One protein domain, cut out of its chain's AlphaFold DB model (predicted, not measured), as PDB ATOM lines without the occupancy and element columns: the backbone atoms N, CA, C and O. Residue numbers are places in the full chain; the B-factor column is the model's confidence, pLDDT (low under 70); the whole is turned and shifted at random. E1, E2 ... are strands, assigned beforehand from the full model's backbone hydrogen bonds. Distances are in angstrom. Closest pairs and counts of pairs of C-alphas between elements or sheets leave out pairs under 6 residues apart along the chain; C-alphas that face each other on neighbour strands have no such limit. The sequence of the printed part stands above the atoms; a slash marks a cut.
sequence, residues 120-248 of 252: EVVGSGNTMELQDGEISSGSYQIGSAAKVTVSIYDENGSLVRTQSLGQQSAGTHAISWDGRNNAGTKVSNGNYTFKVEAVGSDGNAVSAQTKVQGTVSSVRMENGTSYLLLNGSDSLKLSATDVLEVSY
ATOM      1  N   GLU A 120      15.998  21.250  38.702       92.94
ATOM      2  CA  GLU A 120      16.518  21.101  37.360       92.94
ATOM      3  C   GLU A 120      17.151  19.720  37.205       92.94
ATOM      4  O   GLU A 120      17.829  19.217  38.104       92.94
ATOM      5  N   VAL A 121      16.864  19.071  36.082       94.00
ATOM      6  CA  VAL A 121      17.339  17.721  35.797       94.00
ATOM      7  C   VAL A 121      18.007  17.702  34.438       94.00
ATOM      8  O   VAL A 121      17.465  18.220  33.462       94.00
ATOM      9  N   VAL A 122      19.170  17.055  34.381       94.06
ATOM     10  CA  VAL A 122      19.845  16.698  33.135       94.06
ATOM     11  C   VAL A 122      19.706  15.199  32.940       94.06
ATOM     12  O   VAL A 122      20.012  14.408  33.836       94.06
ATOM     13  N   GLY A 123      19.259  14.796  31.758       94.88
ATOM     14  CA  GLY A 123      19.055  13.395  31.428       94.88
ATOM     15  C   GLY A 123      19.494  13.035  30.026       94.88
ATOM     16  O   GLY A 123      19.681  13.901  29.174       94.88
ATOM     17  N   SER A 124      19.658  11.739  29.792       95.25
ATOM     18  CA  SER A 124      19.883  11.188  28.460       95.25
ATOM     19  C   SER A 124      18.613  11.352  27.634       95.25
ATOM     20  O   SER A 124      17.539  10.916  28.032       95.25
ATOM     21  N   GLY A 125      18.730  11.991  26.478       94.62
ATOM     22  CA  GLY A 125      17.585  12.274  25.623       94.62
ATOM     23  C   GLY A 125      17.992  13.110  24.425       94.62
ATOM     24  O   GLY A 125      19.125  13.592  24.347       94.62
ATOM     25  N   ASN A 126      17.085  13.253  23.468       95.31
ATOM     26  CA  ASN A 126      17.356  13.985  22.239       95.31
ATOM     27  C   ASN A 126      16.141  14.737  21.681       95.31
ATOM     28  O   ASN A 126      16.095  15.048  20.490       95.31
ATOM     29  N   THR A 127      15.169  15.034  22.535       94.00
ATOM     30  CA  THR A 127      13.978  15.806  22.182       94.00
ATOM     31  C   THR A 127      14.128  17.233  22.687       94.00
ATOM     32  O   THR A 127      14.503  17.453  23.836       94.00
ATOM     33  N   MET A 128      13.832  18.194  21.823       93.81
ATOM     34  CA  MET A 128      13.661  19.598  22.162       93.81
ATOM     35  C   MET A 128      12.242  20.022  21.800       93.81
ATOM     36  O   MET A 128      11.718  19.636  20.757       93.81
ATOM     37  N   GLU A 129      11.635  20.842  22.637       93.25
ATOM     38  CA  GLU A 129      10.358  21.483  22.360       93.25
ATOM     39  C   GLU A 129      10.596  22.916  21.904       93.25
ATOM     40  O   GLU A 129      11.452  23.617  22.449       93.25
ATOM     41  N   LEU A 130       9.835  23.333  20.896       93.44
ATOM     42  CA  LEU A 130       9.715  24.721  20.475       93.44
ATOM     43  C   LEU A 130       8.295  25.191  20.794       93.44
ATOM     44  O   LEU A 130       7.333  24.710  20.189       93.44
ATOM     45  N   GLN A 131       8.175  26.165  21.689       91.62
ATOM     46  CA  GLN A 131       6.907  26.789  22.044       91.62
ATOM     47  C   GLN A 131       7.071  28.306  22.083       91.62
ATOM     48  O   GLN A 131       7.939  28.832  22.761       91.62
ATOM     49  N   ASP A 132       6.260  29.015  21.298       87.94
ATOM     50  CA  ASP A 132       6.210  30.486  21.251       87.94
ATOM     51  C   ASP A 132       7.569  31.178  21.013       87.94
ATOM     52  O   ASP A 132       7.780  32.340  21.355       87.94
ATOM     53  N   GLY A 133       8.482  30.481  20.326       85.31
ATOM     54  CA  GLY A 133       9.835  30.956  20.031       85.31
ATOM     55  C   GLY A 133      10.878  30.618  21.099       85.31
ATOM     56  O   GLY A 133      12.059  30.860  20.858       85.31
ATOM     57  N   GLU A 134      10.469  30.036  22.225       89.31
ATOM     58  CA  GLU A 134      11.354  29.467  23.239       89.31
ATOM     59  C   GLU A 134      11.663  28.006  22.906       89.31
ATOM     60  O   GLU A 134      10.792  27.253  22.466       89.31
ATOM     61  N   ILE A 135      12.927  27.615  23.075       92.31
ATOM     62  CA  ILE A 135      13.422  26.277  22.742       92.31
ATOM     63  C   ILE A 135      14.033  25.673  23.995       92.31
ATOM     64  O   ILE A 135      14.899  26.285  24.621       92.31
ATOM     65  N   SER A 136      13.607  24.465  24.350       91.94
ATOM     66  CA  SER A 136      14.181  23.738  25.481       91.94
ATOM     67  C   SER A 136      15.654  23.384  25.242       91.94
ATOM     68  O   SER A 136      16.040  23.025  24.126       91.94
ATOM     69  N   SER A 137      16.455  23.380  26.303       90.88
ATOM     70  CA  SER A 137      17.894  23.115  26.242       90.88
ATOM     71  C   SER A 137      18.239  21.672  25.852       90.88
ATOM     72  O   SER A 137      17.852  20.708  26.516       90.88
ATOM     73  N   GLY A 138      19.058  21.532  24.806       94.50
ATOM     74  CA  GLY A 138      19.707  20.285  24.404       94.50
ATOM     75  C   GLY A 138      21.230  20.427  24.403       94.50
ATOM     76  O   GLY A 138      21.776  21.489  24.108       94.50
ATOM     77  N   SER A 139      21.943  19.352  24.721       96.38
ATOM     78  CA  SER A 139      23.406  19.302  24.663       96.38
ATOM     79  C   SER A 139      23.900  17.934  24.206       96.38
ATOM     80  O   SER A 139      23.144  16.964  24.105       96.38
ATOM     81  N   TYR A 140      25.187  17.846  23.890       97.50
ATOM     82  CA  TYR A 140      25.848  16.583  23.597       97.50
ATOM     83  C   TYR A 140      27.230  16.518  24.236       97.50
ATOM     84  O   TYR A 140      27.863  17.538  24.494       97.50
ATOM     85  N   GLN A 141      27.716  15.305  24.477       97.12
ATOM     86  CA  GLN A 141      29.047  15.049  25.008       97.12
ATOM     87  C   GLN A 141      29.809  14.089  24.097       97.12
ATOM     88  O   GLN A 141      29.304  13.020  23.756       97.12
ATOM     89  N   ILE A 142      31.036  14.463  23.736       97.75
ATOM     90  CA  ILE A 142      31.960  13.631  22.956       97.75
ATOM     91  C   ILE A 142      33.215  13.319  23.775       97.75
ATOM     92  O   ILE A 142      33.730  14.173  24.498       97.75
ATOM     93  N   GLY A 143      33.702  12.079  23.677       96.81
ATOM     94  CA  GLY A 143      34.864  11.603  24.443       96.81
ATOM     95  C   GLY A 143      36.223  12.020  23.869       96.81
ATOM     96  O   GLY A 143      37.233  11.963  24.563       96.81
ATOM     97  N   SER A 144      36.259  12.448  22.608       97.00
ATOM     98  CA  SER A 144      37.460  12.885  21.895       97.00
ATOM     99  C   SER A 144      37.113  14.017  20.928       97.00
ATOM    100  O   SER A 144      35.943  14.238  20.614       97.00
ATOM    101  N   ALA A 145      38.122  14.767  20.477       97.12
ATOM    102  CA  ALA A 145      37.907  15.850  19.526       97.12
ATOM    103  C   ALA A 145      37.419  15.302  18.173       97.12
ATOM    104  O   ALA A 145      38.044  14.413  17.596       97.12
ATOM    105  N   ALA A 146      36.328  15.858  17.649       97.94
ATOM    106  CA  ALA A 146      35.676  15.376  16.436       97.94
ATOM    107  C   ALA A 146      35.012  16.515  15.655       97.94
ATOM    108  O   ALA A 146      34.621  17.532  16.225       97.94
ATOM    109  N   LYS A 147      34.843  16.336  14.344       97.94
ATOM    110  CA  LYS A 147      33.979  17.179  13.521       97.94
ATOM    111  C   LYS A 147      32.523  16.790  13.765       97.94
ATOM    112  O   LYS A 147      32.161  15.637  13.541       97.94
ATOM    113  N   VAL A 148      31.699  17.740  14.194       98.12
ATOM    114  CA  VAL A 148      30.318  17.495  14.626       98.12
ATOM    115  C   VAL A 148      29.308  18.058  13.629       98.12
ATOM    116  O   VAL A 148      29.447  19.179  13.131       98.12
ATOM    117  N   THR A 149      28.266  17.275  13.364       97.94
ATOM    118  CA  THR A 149      27.064  17.692  12.640       97.94
ATOM    119  C   THR A 149      25.834  17.361  13.478       97.94
ATOM    120  O   THR A 149      25.693  16.238  13.960       97.94
ATOM    121  N   VAL A 150      24.948  18.339  13.649       98.06
ATOM    122  CA  VAL A 150      23.662  18.182  14.334       98.06
ATOM    123  C   VAL A 150      22.547  18.246  13.298       98.06
ATOM    124  O   VAL A 150      22.459  19.206  12.532       98.06
ATOM    125  N   SER A 151      21.696  17.230  13.276       98.06
ATOM    126  CA  SER A 151      20.516  17.159  12.414       98.06
ATOM    127  C   SER A 151      19.266  17.192  13.277       98.06
ATOM    128  O   SER A 151      19.165  16.427  14.228       98.06
ATOM    129  N   ILE A 152      18.329  18.076  12.955       97.94
ATOM    130  CA  ILE A 152      17.085  18.291  13.697       97.94
ATOM    131  C   ILE A 152      15.929  17.833  12.818       97.94
ATOM    132  O   ILE A 152      15.839  18.231  11.654       97.94
ATOM    133  N   TYR A 153      15.058  17.008  13.383       97.50
ATOM    134  CA  TYR A 153      13.918  16.374  12.733       97.50
ATOM    135  C   TYR A 153      12.624  16.789  13.427       97.50
ATOM    136  O   TYR A 153      12.634  17.019  14.634       97.50
ATOM    137  N   ASP A 154      11.527  16.880  12.684       95.94
ATOM    138  CA  ASP A 154      10.191  17.095  13.252       95.94
ATOM    139  C   ASP A 154       9.564  15.792  13.790       95.94
ATOM    140  O   ASP A 154      10.161  14.714  13.723       95.94
ATOM    141  N   GLU A 155       8.336  15.884  14.304       92.25
ATOM    142  CA  GLU A 155       7.553  14.750  14.824       92.25
ATOM    143  C   GLU A 155       7.280  13.652  13.786       92.25
ATOM    144  O   GLU A 155       7.091  12.491  14.144       92.25
ATOM    145  N   ASN A 156       7.295  13.994  12.493       94.31
ATOM    146  CA  ASN A 156       7.116  13.041  11.398       94.31
ATOM    147  C   ASN A 156       8.446  12.402  10.958       94.31
ATOM    148  O   ASN A 156       8.465  11.607  10.017       94.31
ATOM    149  N   GLY A 157       9.566  12.761  11.593       94.00
ATOM    150  CA  GLY A 157      10.907  12.321  11.217       94.00
ATOM    151  C   GLY A 157      11.469  13.026   9.979       94.00
ATOM    152  O   GLY A 157      12.473  12.577   9.422       94.00
ATOM    153  N   SER A 158      10.857  14.125   9.530       96.00
ATOM    154  CA  SER A 158      11.360  14.907   8.398       96.00
ATOM    155  C   SER A 158      12.500  15.817   8.839       96.00
ATOM    156  O   SER A 158      12.436  16.448   9.891       96.00
ATOM    157  N   LEU A 159      13.558  15.905   8.030       97.12
ATOM    158  CA  LEU A 159      14.712  16.752   8.328       97.12
ATOM    159  C   LEU A 159      14.338  18.237   8.220       97.12
ATOM    160  O   LEU A 159      14.012  18.734   7.143       97.12
ATOM    161  N   VAL A 160      14.467  18.955   9.332       97.56
ATOM    162  CA  VAL A 160      14.150  20.383   9.455       97.56
ATOM    163  C   VAL A 160      15.394  21.237   9.242       97.56
ATOM    164  O   VAL A 160      15.386  22.195   8.460       97.56
ATOM    165  N   ARG A 161      16.478  20.900   9.941       97.06
ATOM    166  CA  ARG A 161      17.712  21.689   9.956       97.06
ATOM    167  C   ARG A 161      18.926  20.775  10.058       97.06
ATOM    168  O   ARG A 161      18.910  19.802  10.803       97.06
ATOM    169  N   THR A 162      19.998  21.135   9.360       97.56
ATOM    170  CA  THR A 162      21.327  20.547   9.560       97.56
ATOM    171  C   THR A 162      22.310  21.652   9.916       97.56
ATOM    172  O   THR A 162      22.437  22.643   9.197       97.56
ATOM    173  N   GLN A 163      23.013  21.490  11.031       96.44
ATOM    174  CA  GLN A 163      24.039  22.407  11.516       96.44
ATOM    175  C   GLN A 163      25.386  21.686  11.522       96.44
ATOM    176  O   GLN A 163      25.603  20.755  12.294       96.44
ATOM    177  N   SER A 164      26.310  22.118  10.663       95.94
ATOM    178  CA  SER A 164      27.699  21.664  10.745       95.94
ATOM    179  C   SER A 164      28.443  22.558  11.733       95.94
ATOM    180  O   SER A 164      28.678  23.730  11.447       95.94
ATOM    181  N   LEU A 165      28.790  22.011  12.898       95.44
ATOM    182  CA  LEU A 165      29.464  22.737  13.984       95.44
ATOM    183  C   LEU A 165      30.994  22.713  13.848       95.44
ATOM    184  O   LEU A 165      31.706  23.296  14.663       95.44
ATOM    185  N   GLY A 166      31.512  22.041  12.817       95.56
ATOM    186  CA  GLY A 166      32.947  21.933  12.578       95.56
ATOM    187  C   GLY A 166      33.655  21.111  13.655       95.56
ATOM    188  O   GLY A 166      33.058  20.228  14.264       95.56
ATOM    189  N   GLN A 167      34.950  21.366  13.840       96.75
ATOM    190  CA  GLN A 167      35.770  20.671  14.831       96.75
ATOM    191  C   GLN A 167      35.392  21.117  16.248       96.75
ATOM    192  O   GLN A 167      35.428  22.305  16.552       96.75
ATOM    193  N   GLN A 168      35.096  20.156  17.114       97.75
ATOM    194  CA  GLN A 168      34.781  20.351  18.525       97.75
ATOM    195  C   GLN A 168      35.774  19.555  19.378       97.75
ATOM    196  O   GLN A 168      36.249  18.491  18.967       97.75
ATOM    197  N   SER A 169      36.135  20.080  20.547       97.38
ATOM    198  CA  SER A 169      36.986  19.379  21.515       97.38
ATOM    199  C   SER A 169      36.195  18.320  22.283       97.38
ATOM    200  O   SER A 169      34.969  18.372  22.333       97.38
ATOM    201  N   ALA A 170      36.892  17.388  22.939       97.31
ATOM    202  CA  ALA A 170      36.258  16.508  23.919       97.31
ATOM    203  C   ALA A 170      35.544  17.329  25.010       97.31
ATOM    204  O   ALA A 170      36.031  18.397  25.392       97.31
ATOM    205  N   GLY A 171      34.415  16.826  25.507       96.75
ATOM    206  CA  GLY A 171      33.604  17.488  26.528       96.75
ATOM    207  C   GLY A 171      32.145  17.672  26.121       96.75
ATOM    208  O   GLY A 171      31.677  17.086  25.142       96.75
ATOM    209  N   THR A 172      31.429  18.457  26.925       96.06
ATOM    210  CA  THR A 172      30.012  18.780  26.734       96.06
ATOM    211  C   THR A 172      29.858  20.092  25.979       96.06
ATOM    212  O   THR A 172      30.519  21.076  26.299       96.06
ATOM    213  N   HIS A 173      28.953  20.103  25.007       97.06
ATOM    214  CA  HIS A 173      28.644  21.247  24.160       97.06
ATOM    215  C   HIS A 173      27.132  21.436  24.079       97.06
ATOM    216  O   HIS A 173      26.385  20.465  23.933       97.06
ATOM    217  N   ALA A 174      26.679  22.683  24.163       95.62
ATOM    218  CA  ALA A 174      25.272  23.026  23.996       95.62
ATOM    219  C   ALA A 174      24.864  22.995  22.516       95.62
ATOM    220  O   ALA A 174      25.660  23.295  21.624       95.62
ATOM    221  N   ILE A 175      23.601  22.663  22.259       95.69
ATOM    222  CA  ILE A 175      22.984  22.774  20.939       95.69
ATOM    223  C   ILE A 175      22.207  24.084  20.901       95.69
ATOM    224  O   ILE A 175      21.252  24.274  21.647       95.69
ATOM    225  N   SER A 176      22.606  24.988  20.007       92.50
ATOM    226  CA  SER A 176      21.901  26.249  19.772       92.50
ATOM    227  C   SER A 176      21.131  26.172  18.459       92.50
ATOM    228  O   SER A 176      21.696  26.350  17.376       92.50
ATOM    229  N   TRP A 177      19.835  25.897  18.553       95.06
ATOM    230  CA  TRP A 177      18.901  25.996  17.437       95.06
ATOM    231  C   TRP A 177      18.006  27.221  17.617       95.06
ATOM    232  O   TRP A 177      17.690  27.598  18.737       95.06
ATOM    233  N   ASP A 178      17.626  27.861  16.517       93.88
ATOM    234  CA  ASP A 178      16.890  29.130  16.477       93.88
ATOM    235  C   ASP A 178      15.425  28.969  16.029       93.88
ATOM    236  O   ASP A 178      14.755  29.952  15.702       93.88
ATOM    237  N   GLY A 179      14.930  27.729  15.952       95.00
ATOM    238  CA  GLY A 179      13.554  27.442  15.542       95.00
ATOM    239  C   GLY A 179      13.320  27.645  14.044       95.00
ATOM    240  O   GLY A 179      12.195  27.916  13.615       95.00
ATOM    241  N   ARG A 180      14.377  27.576  13.222       95.94
ATOM    242  CA  ARG A 180      14.296  27.737  11.764       95.94
ATOM    243  C   ARG A 180      14.788  26.505  11.016       95.94
ATOM    244  O   ARG A 180      15.642  25.755  11.488       95.94
ATOM    245  N   ASN A 181      14.265  26.315   9.809       96.25
ATOM    246  CA  ASN A 181      14.684  25.247   8.901       96.25
ATOM    247  C   ASN A 181      15.918  25.639   8.059       96.25
ATOM    248  O   ASN A 181      16.464  26.738   8.186       96.25
ATOM    249  N   ASN A 182      16.371  24.756   7.165       94.56
ATOM    250  CA  ASN A 182      17.502  25.023   6.257       94.56
ATOM    251  C   ASN A 182      17.303  26.243   5.332       94.56
ATOM    252  O   ASN A 182      18.286  26.884   4.966       94.56
ATOM    253  N   ALA A 183      16.059  26.608   5.008       94.81
ATOM    254  CA  ALA A 183      15.734  27.788   4.202       94.81
ATOM    255  C   ALA A 183      15.684  29.097   5.019       94.81
ATOM    256  O   ALA A 183      15.466  30.166   4.455       94.81
ATOM    257  N   GLY A 184      15.875  29.032   6.343       94.00
ATOM    258  CA  GLY A 184      15.779  30.187   7.239       94.00
ATOM    259  C   GLY A 184      14.341  30.565   7.609       94.00
ATOM    260  O   GLY A 184      14.127  31.588   8.261       94.00
ATOM    261  N   THR A 185      13.352  29.753   7.241       96.06
ATOM    262  CA  THR A 185      11.948  29.959   7.618       96.06
ATOM    263  C   THR A 185      11.711  29.420   9.026       96.06
ATOM    264  O   THR A 185      12.205  28.342   9.360       96.06
ATOM    265  N   LYS A 186      10.957  30.162   9.849       95.44
ATOM    266  CA  LYS A 186      10.509  29.677  11.162       95.44
ATOM    267  C   LYS A 186       9.639  28.435  10.985       95.44
ATOM    268  O   LYS A 186       8.784  28.418  10.101       95.44
ATOM    269  N   VAL A 187       9.867  27.427  11.812       96.25
ATOM    270  CA  VAL A 187       9.019  26.233  11.853       96.25
ATOM    271  C   VAL A 187       7.932  26.375  12.914       96.25
ATOM    272  O   VAL A 187       7.975  27.288  13.738       96.25
ATOM    273  N   SER A 188       6.919  25.517  12.838       95.31
ATOM    274  CA  SER A 188       5.790  25.521  13.769       95.31
ATOM    275  C   SER A 188       6.218  25.110  15.176       95.31
ATOM    276  O   SER A 188       7.186  24.367  15.342       95.31
ATOM    277  N   ASN A 189       5.460  25.535  16.186       94.19
ATOM    278  CA  ASN A 189       5.596  24.988  17.535       94.19
ATOM    279  C   ASN A 189       5.389  23.464  17.506       94.19
ATOM    280  O   ASN A 189       4.591  22.963  16.708       94.19
ATOM    281  N   GLY A 190       6.101  22.746  18.369       93.31
ATOM    282  CA  GLY A 190       6.038  21.291  18.455       93.31
ATOM    283  C   GLY A 190       7.363  20.674  18.879       93.31
ATOM    284  O   GLY A 190       8.285  21.372  19.315       93.31
ATOM    285  N   ASN A 191       7.450  19.355  18.726       93.44
ATOM    286  CA  ASN A 191       8.599  18.589  19.182       93.44
ATOM    287  C   ASN A 191       9.572  18.287  18.062       93.44
ATOM    288  O   ASN A 191       9.204  17.898  16.953       93.44
ATOM    289  N   TYR A 192      10.845  18.421  18.398       95.69
ATOM    290  CA  TYR A 192      11.938  18.233  17.475       95.69
ATOM    291  C   TYR A 192      12.945  17.268  18.066       95.69
ATOM    292  O   TYR A 192      13.390  17.407  19.201       95.69
ATOM    293  N   THR A 193      13.325  16.275  17.278       96.50
ATOM    294  CA  THR A 193      14.343  15.307  17.666       96.50
ATOM    295  C   THR A 193      15.662  15.711  17.040       96.50
ATOM    296  O   THR A 193      15.737  15.884  15.827       96.50
ATOM    297  N   PHE A 194      16.719  15.844  17.832       97.06
ATOM    298  CA  PHE A 194      18.056  16.067  17.297       97.06
ATOM    299  C   PHE A 194      18.869  14.772  17.258       97.06
ATOM    300  O   PHE A 194      18.708  13.858  18.065       97.06
ATOM    301  N   LYS A 195      19.772  14.686  16.290       97.56
ATOM    302  CA  LYS A 195      20.764  13.625  16.152       97.56
ATOM    303  C   LYS A 195      22.128  14.275  16.019       97.56
ATOM    304  O   LYS A 195      22.286  15.220  15.248       97.56
ATOM    305  N   VAL A 196      23.103  13.750  16.748       98.12
ATOM    306  CA  VAL A 196      24.483  14.231  16.704       98.12
ATOM    307  C   VAL A 196      25.356  13.168  16.064       98.12
ATOM    308  O   VAL A 196      25.387  12.023  16.507       98.12
ATOM    309  N   GLU A 197      26.064  13.557  15.014       97.81
ATOM    310  CA  GLU A 197      27.064  12.733  14.349       97.81
ATOM    311  C   GLU A 197      28.426  13.397  14.529       97.81
ATOM    312  O   GLU A 197      28.605  14.575  14.210       97.81
ATOM    313  N   ALA A 198      29.383  12.643  15.063       97.81
ATOM    314  CA  ALA A 198      30.735  13.111  15.313       97.81
ATOM    315  C   ALA A 198      31.737  12.195  14.603       97.81
ATOM    316  O   ALA A 198      31.649  10.971  14.698       97.81
ATOM    317  N   VAL A 199      32.688  12.789  13.885       98.06
ATOM    318  CA  VAL A 199      33.729  12.067  13.138       98.06
ATOM    319  C   VAL A 199      35.100  12.563  13.579       98.06
ATOM    320  O   VAL A 199      35.378  13.760  13.518       98.06
ATOM    321  N   GLY A 200      35.948  11.653  14.051       96.25
ATOM    322  CA  GLY A 200      37.313  11.948  14.471       96.25
ATOM    323  C   GLY A 200      38.203  12.384  13.307       96.25
ATOM    324  O   GLY A 200      37.860  12.244  12.132       96.25
ATOM    325  N   SER A 201      39.386  12.911  13.623       92.88
ATOM    326  CA  SER A 201      40.389  13.285  12.611       92.88
ATOM    327  C   SER A 201      40.915  12.091  11.805       92.88
ATOM    328  O   SER A 201      41.447  12.265  10.714       92.88
ATOM    329  N   ASP A 202      40.779  10.888  12.355       92.50
ATOM    330  CA  ASP A 202      41.084   9.602  11.729       92.50
ATOM    331  C   ASP A 202      39.984   9.117  10.765       92.50
ATOM    332  O   ASP A 202      40.149   8.091  10.112       92.50
ATOM    333  N   GLY A 203      38.871   9.851  10.660       92.81
ATOM    334  CA  GLY A 203      37.715   9.492   9.841       92.81
ATOM    335  C   GLY A 203      36.767   8.487  10.502       92.81
ATOM    336  O   GLY A 203      35.753   8.138   9.898       92.81
ATOM    337  N   ASN A 204      37.050   8.043  11.731       95.25
ATOM    338  CA  ASN A 204      36.198   7.102  12.453       95.25
ATOM    339  C   ASN A 204      35.058   7.822  13.179       95.25
ATOM    340  O   ASN A 204      35.182   8.976  13.597       95.25
ATOM    341  N   ALA A 205      33.934   7.129  13.362       95.94
ATOM    342  CA  ALA A 205      32.823   7.656  14.143       95.94
ATOM    343  C   ALA A 205      33.207   7.770  15.627       95.94
ATOM    344  O   ALA A 205      33.715   6.821  16.227       95.94
ATOM    345  N   VAL A 206      32.919   8.924  16.224       97.19
ATOM    346  CA  VAL A 206      33.045   9.170  17.662       97.19
ATOM    347  C   VAL A 206      31.651   9.132  18.274       97.19
ATOM    348  O   VAL A 206      30.719   9.751  17.761       97.19
ATOM    349  N   SER A 207      31.498   8.398  19.375       96.06
ATOM    350  CA  SER A 207      30.223   8.341  20.090       96.06
ATOM    351  C   SER A 207      29.888   9.706  20.695       96.06
ATOM    352  O   SER A 207      30.711  10.294  21.403       96.06
ATOM    353  N   ALA A 208      28.679  10.191  20.416       96.75
ATOM    354  CA  ALA A 208      28.122  11.407  20.988       96.75
ATOM    355  C   ALA A 208      26.922  11.042  21.869       96.75
ATOM    356  O   ALA A 208      25.941  10.476  21.391       96.75
ATOM    357  N   GLN A 209      27.003  11.366  23.157       96.62
ATOM    358  CA  GLN A 209      25.898  11.187  24.096       96.62
ATOM    359  C   GLN A 209      25.044  12.446  24.100       96.62
ATOM    360  O   GLN A 209      25.555  13.519  24.418       96.62
ATOM    361  N   THR A 210      23.767  12.337  23.755       97.06
ATOM    362  CA  THR A 210      22.841  13.471  23.783       97.06
ATOM    363  C   THR A 210      22.196  13.604  25.152       97.06
ATOM    364  O   THR A 210      21.856  12.610  25.800       97.06
ATOM    365  N   LYS A 211      22.037  14.846  25.594       95.88
ATOM    366  CA  LYS A 211      21.425  15.182  26.870       95.88
ATOM    367  C   LYS A 211      20.377  16.266  26.671       95.88
ATOM    368  O   LYS A 211      20.531  17.147  25.825       95.88
ATOM    369  N   VAL A 212      19.343  16.213  27.490       94.94
ATOM    370  CA  VAL A 212      18.301  17.235  27.599       94.94
ATOM    371  C   VAL A 212      18.279  17.765  29.021       94.94
ATOM    372  O   VAL A 212      18.650  17.053  29.958       94.94
ATOM    373  N   GLN A 213      17.871  19.018  29.168       92.38
ATOM    374  CA  GLN A 213      17.807  19.701  30.452       92.38
ATOM    375  C   GLN A 213      16.485  20.449  30.578       92.38
ATOM    376  O   GLN A 213      15.992  21.034  29.612       92.38
ATOM    377  N   GLY A 214      15.922  20.444  31.780       92.38
ATOM    378  CA  GLY A 214      14.747  21.243  32.092       92.38
ATOM    379  C   GLY A 214      14.327  21.130  33.549       92.38
ATOM    380  O   GLY A 214      14.823  20.290  34.305       92.38
ATOM    381  N   THR A 215      13.392  21.987  33.947       93.50
ATOM    382  CA  THR A 215      12.829  21.973  35.298       93.50
ATOM    383  C   THR A 215      11.707  20.950  35.387       93.50
ATOM    384  O   THR A 215      10.757  20.976  34.604       93.50
ATOM    385  N   VAL A 216      11.775  20.060  36.372       94.69
ATOM    386  CA  VAL A 216      10.742  19.047  36.588       94.69
ATOM    387  C   VAL A 216       9.459  19.716  37.054       94.69
ATOM    388  O   VAL A 216       9.393  20.280  38.145       94.69
ATOM    389  N   SER A 217       8.411  19.600  36.250       92.94
ATOM    390  CA  SER A 217       7.107  20.189  36.553       92.94
ATOM    391  C   SER A 217       6.118  19.166  37.101       92.94
ATOM    392  O   SER A 217       5.311  19.487  37.968       92.94
ATOM    393  N   SER A 218       6.177  17.918  36.630       91.69
ATOM    394  CA  SER A 218       5.324  16.849  37.155       91.69
ATOM    395  C   SER A 218       5.953  15.469  36.992       91.69
ATOM    396  O   SER A 218       6.921  15.291  36.253       91.69
ATOM    397  N   VAL A 219       5.394  14.490  37.703       91.81
ATOM    398  CA  VAL A 219       5.728  13.068  37.566       91.81
ATOM    399  C   VAL A 219       4.500  12.361  37.010       91.81
ATOM    400  O   VAL A 219       3.407  12.503  37.562       91.81
ATOM    401  N   ARG A 220       4.666  11.596  35.935       91.12
ATOM    402  CA  ARG A 220       3.583  10.853  35.289       91.12
ATOM    403  C   ARG A 220       3.933   9.381  35.163       91.12
ATOM    404  O   ARG A 220       5.048   9.019  34.812       91.12
ATOM    405  N   MET A 221       2.948   8.533  35.420       89.00
ATOM    406  CA  MET A 221       3.036   7.097  35.187       89.00
ATOM    407  C   MET A 221       2.374   6.747  33.857       89.00
ATOM    408  O   MET A 221       1.189   7.019  33.676       89.00
ATOM    409  N   GLU A 222       3.113   6.111  32.950       88.50
ATOM    410  CA  GLU A 222       2.592   5.594  31.681       88.50
ATOM    411  C   GLU A 222       3.071   4.153  31.486       88.50
ATOM    412  O   GLU A 222       4.262   3.865  31.572       88.50
ATOM    413  N   ASN A 223       2.140   3.222  31.251       86.81
ATOM    414  CA  ASN A 223       2.433   1.801  30.998       86.81
ATOM    415  C   ASN A 223       3.343   1.120  32.048       86.81
ATOM    416  O   ASN A 223       4.091   0.203  31.722       86.81
ATOM    417  N   GLY A 224       3.282   1.554  33.312       84.06
ATOM    418  CA  GLY A 224       4.111   1.010  34.399       84.06
ATOM    419  C   GLY A 224       5.522   1.604  34.499       84.06
ATOM    420  O   GLY A 224       6.283   1.182  35.369       84.06
ATOM    421  N   THR A 225       5.846   2.603  33.675       87.62
ATOM    422  CA  THR A 225       7.093   3.376  33.737       87.62
ATOM    423  C   THR A 225       6.801   4.804  34.176       87.62
ATOM    424  O   THR A 225       5.826   5.424  33.747       87.62
ATOM    425  N   SER A 226       7.627   5.314  35.084       90.94
ATOM    426  CA  SER A 226       7.485   6.656  35.639       90.94
ATOM    427  C   SER A 226       8.384   7.628  34.895       90.94
ATOM    428  O   SER A 226       9.583   7.385  34.757       90.94
ATOM    429  N   TYR A 227       7.795   8.732  34.456       92.44
ATOM    430  CA  TYR A 227       8.439   9.785  33.694       92.44
ATOM    431  C   TYR A 227       8.367  11.110  34.452       92.44
ATOM    432  O   TYR A 227       7.331  11.470  35.015       92.44
ATOM    433  N   LEU A 228       9.465  11.852  34.426       93.38
ATOM    434  CA  LEU A 228       9.514  13.272  34.739       93.38
ATOM    435  C   LEU A 228       9.073  14.052  33.504       93.38
ATOM    436  O   LEU A 228       9.584  13.803  32.416       93.38
ATOM    437  N   LEU A 229       8.150  14.994  33.674       92.75
ATOM    438  CA  LEU A 229       7.797  15.968  32.642       92.75
ATOM    439  C   LEU A 229       8.577  17.248  32.920       92.75
ATOM    440  O   LEU A 229       8.439  17.840  34.000       92.75
ATOM    441  N   LEU A 230       9.396  17.657  31.959       91.88
ATOM    442  CA  LEU A 230      10.221  18.854  32.054       91.88
ATOM    443  C   LEU A 230       9.491  20.054  31.443       91.88
ATOM    444  O   LEU A 230       8.713  19.906  30.507       91.88
ATOM    445  N   ASN A 231       9.729  21.245  31.992       88.19
ATOM    446  CA  ASN A 231       9.207  22.534  31.515       88.19
ATOM    447  C   ASN A 231       7.672  22.606  31.366       88.19
ATOM    448  O   ASN A 231       7.144  23.470  30.679       88.19
ATOM    449  N   GLY A 232       6.940  21.710  32.032       82.00
ATOM    450  CA  GLY A 232       5.479  21.688  32.032       82.00
ATOM    451  C   GLY A 232       4.855  21.038  30.799       82.00
ATOM    452  O   GLY A 232       3.627  20.945  30.744       82.00
ATOM    453  N   SER A 233       5.657  20.549  29.852       79.69
ATOM    454  CA  SER A 233       5.157  19.905  28.644       79.69
ATOM    455  C   SER A 233       5.098  18.390  28.760       79.69
ATOM    456  O   SER A 233       5.832  17.746  29.511       79.69
ATOM    457  N   ASP A 234       4.186  17.797  27.990       82.81
ATOM    458  CA  ASP A 234       4.060  16.343  27.896       82.81
ATOM    459  C   ASP A 234       5.074  15.735  26.924       82.81
ATOM    460  O   ASP A 234       5.046  14.541  26.655       82.81
ATOM    461  N   SER A 235       5.954  16.543  26.347       80.00
ATOM    462  CA  SER A 235       6.814  16.103  25.257       80.00
ATOM    463  C   SER A 235       8.263  15.930  25.680       80.00
ATOM    464  O   SER A 235       8.929  15.009  25.206       80.00
ATOM    465  N   LEU A 236       8.734  16.720  26.649       87.25
ATOM    466  CA  LEU A 236       9.992  16.452  27.336       87.25
ATOM    467  C   LEU A 236       9.769  15.487  28.502       87.25
ATOM    468  O   LEU A 236       9.725  15.882  29.670       87.25
ATOM    469  N   LYS A 237       9.635  14.199  28.174       92.12
ATOM    470  CA  LYS A 237       9.576  13.116  29.163       92.12
ATOM    471  C   LYS A 237      10.963  12.533  29.401       92.12
ATOM    472  O   LYS A 237      11.668  12.203  28.452       92.12
ATOM    473  N   LEU A 238      11.317  12.326  30.665       92.19
ATOM    474  CA  LEU A 238      12.559  11.670  31.064       92.19
ATOM    475  C   LEU A 238      12.269  10.537  32.053       92.19
ATOM    476  O   LEU A 238      11.635  10.758  33.083       92.19
ATOM    477  N   SER A 239      12.716   9.317  31.754       92.62
ATOM    478  CA  SER A 239      12.616   8.190  32.692       92.62
ATOM    479  C   SER A 239      13.588   8.379  33.857       92.62
ATOM    480  O   SER A 239      14.679   8.917  33.675       92.62
ATOM    481  N   ALA A 240      13.260   7.846  35.037       87.00
ATOM    482  CA  ALA A 240      14.199   7.801  36.163       87.00
ATOM    483  C   ALA A 240      15.539   7.128  35.828       87.00
ATOM    484  O   ALA A 240      16.552   7.463  36.430       87.00
ATOM    485  N   THR A 241      15.554   6.186  34.881       89.88
ATOM    486  CA  THR A 241      16.784   5.513  34.428       89.88
ATOM    487  C   THR A 241      17.694   6.414  33.607       89.88
ATOM    488  O   THR A 241      18.892   6.157  33.530       89.88
ATOM    489  N   ASP A 242      17.126   7.449  32.995       93.06
ATOM    490  CA  ASP A 242      17.824   8.327  32.063       93.06
ATOM    491  C   ASP A 242      18.288   9.618  32.747       93.06
ATOM    492  O   ASP A 242      19.048  10.382  32.156       93.06
ATOM    493  N   VAL A 243      17.866   9.855  33.993       92.69
ATOM    494  CA  VAL A 243      18.346  10.956  34.835       92.69
ATOM    495  C   VAL A 243      19.838  10.779  35.109       92.69
ATOM    496  O   VAL A 243      20.265   9.773  35.672       92.69
ATOM    497  N   LEU A 244      20.630  11.780  34.728       92.31
ATOM    498  CA  LEU A 244      22.078  11.808  34.938       92.31
ATOM    499  C   LEU A 244      22.464  12.725  36.102       92.31
ATOM    500  O   LEU A 244      23.380  12.406  36.855       92.31
ATOM    501  N   GLU A 245      21.774  13.855  36.248       92.25
ATOM    502  CA  GLU A 245      22.076  14.868  37.258       92.25
ATOM    503  C   GLU A 245      20.797  15.570  37.727       92.25
ATOM    504  O   GLU A 245      19.869  15.771  36.943       92.25
ATOM    505  N   VAL A 246      20.757  15.939  39.010       92.25
ATOM    506  CA  VAL A 246      19.675  16.723  39.619       92.25
ATOM    507  C   VAL A 246      20.297  17.873  40.405       92.25
ATOM    508  O   VAL A 246      21.051  17.638  41.351       92.25
ATOM    509  N   SER A 247      19.948  19.105  40.052       90.75
ATOM    510  CA  SER A 247      20.445  20.335  40.673       90.75
ATOM    511  C   SER A 247      19.289  21.258  41.065       90.75
ATOM    512  O   SER A 247      18.142  21.085  40.648       90.75
ATOM    513  N   TYR A 248      19.558  22.237  41.926       86.50
ATOM    514  CA  TYR A 248      18.604  23.329  42.118       86.50
ATOM    515  C   TYR A 248      18.646  24.239  40.888       86.50
ATOM    516  O   TYR A 248      19.745  24.446  40.371       86.50
TER     517      TYR A 248
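What this domain is: This is residues 120 to 248 of the 252 residues of a protein of Syntrophobacteraceae bacterium (UniProt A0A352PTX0). Two sheets stand partly face to face as a sandwich: a curled four-stranded sheet, E2 E7 E4 E5, and E3, E6 and the first part of E8 from a branched seven-stranded sheet. Past this sandwich, long E8 reaches on and bends into a wing with E9 and E10, while E1 and E11 pair side by side next to E8. The printed part has 129 residues and no named helix; E1 to E11 follow in number order, with antiparallel neighbours in both sheets, and the class is all strand. It is compact, with a radius of gyration of the C-alphas of 15.1 A, and rounded, spanning 44 by 33 by 28 A.

Where its parts are: E1, residues 120 to 124, begins with C-alpha 120 at (16.518, 21.101, 37.360). E2 is residues 127 to 131, E3 138 to 142, E4 146 to 153 at 22.1 A, E5 159 to 168 at 22.8 A, and E6 171 to 175. E7, residues 190 to 200, is 32.9 A from first to last C-alpha. E8, residues 208 to 222, measures 28.3 A and bends by 109 degrees at residue 218. E9 is residues 225 to 230, E10 237 to 239, and E11 243 to 247, with C-alpha 247 at (20.445, 20.335, 40.673).

How they stand to each other: E8 has three neighbours: E1 on one side, E3 and E9 on the other. N 121 and O 214 join E1 to E8 within hydrogen-bond range at 3.0 A, and N 139 and O 211 join E3 to E8 at 2.8 A. E6 is on the other side of E3, with N 140 and O 173 at 2.9 A. E11 is on the other side of E1, with N 122 and O 245 at 2.9 A. E8, E9 and E10 form a meander, each strand the antiparallel neighbour of the one before; N 220 and O 227 are 2.8 A apart, N 228 and O 238 2.8 A. In the strongly twisted second sheet, E2 and E5 are edge strands: N 128 and O 192 of E2 and E7 are 2.8 A apart, N 149 and O 197 of E4 and E7 2.8 A, N 150 and O 163 of the hairpin E4 and E5 2.8 A. Four nested antiparallel pairs, E1 with E8, E2 with E7, E3 with E6 and E4 with E5, make a jelly roll, one long hairpin wound over both sheets. Between the sheets, the closest C-alphas of E7 and E8 are those of Val 196 and Ala 208, 6.3 A.

The domain as a whole: The two C-alphas farthest apart, of Asp 202 and Met 221, are 44.8 A apart. The printed part has no cut, and the one long link is E6 to E7, residues 176 to 189. Mean pLDDT of the printed part is 93.8, and no printed residue is under 70.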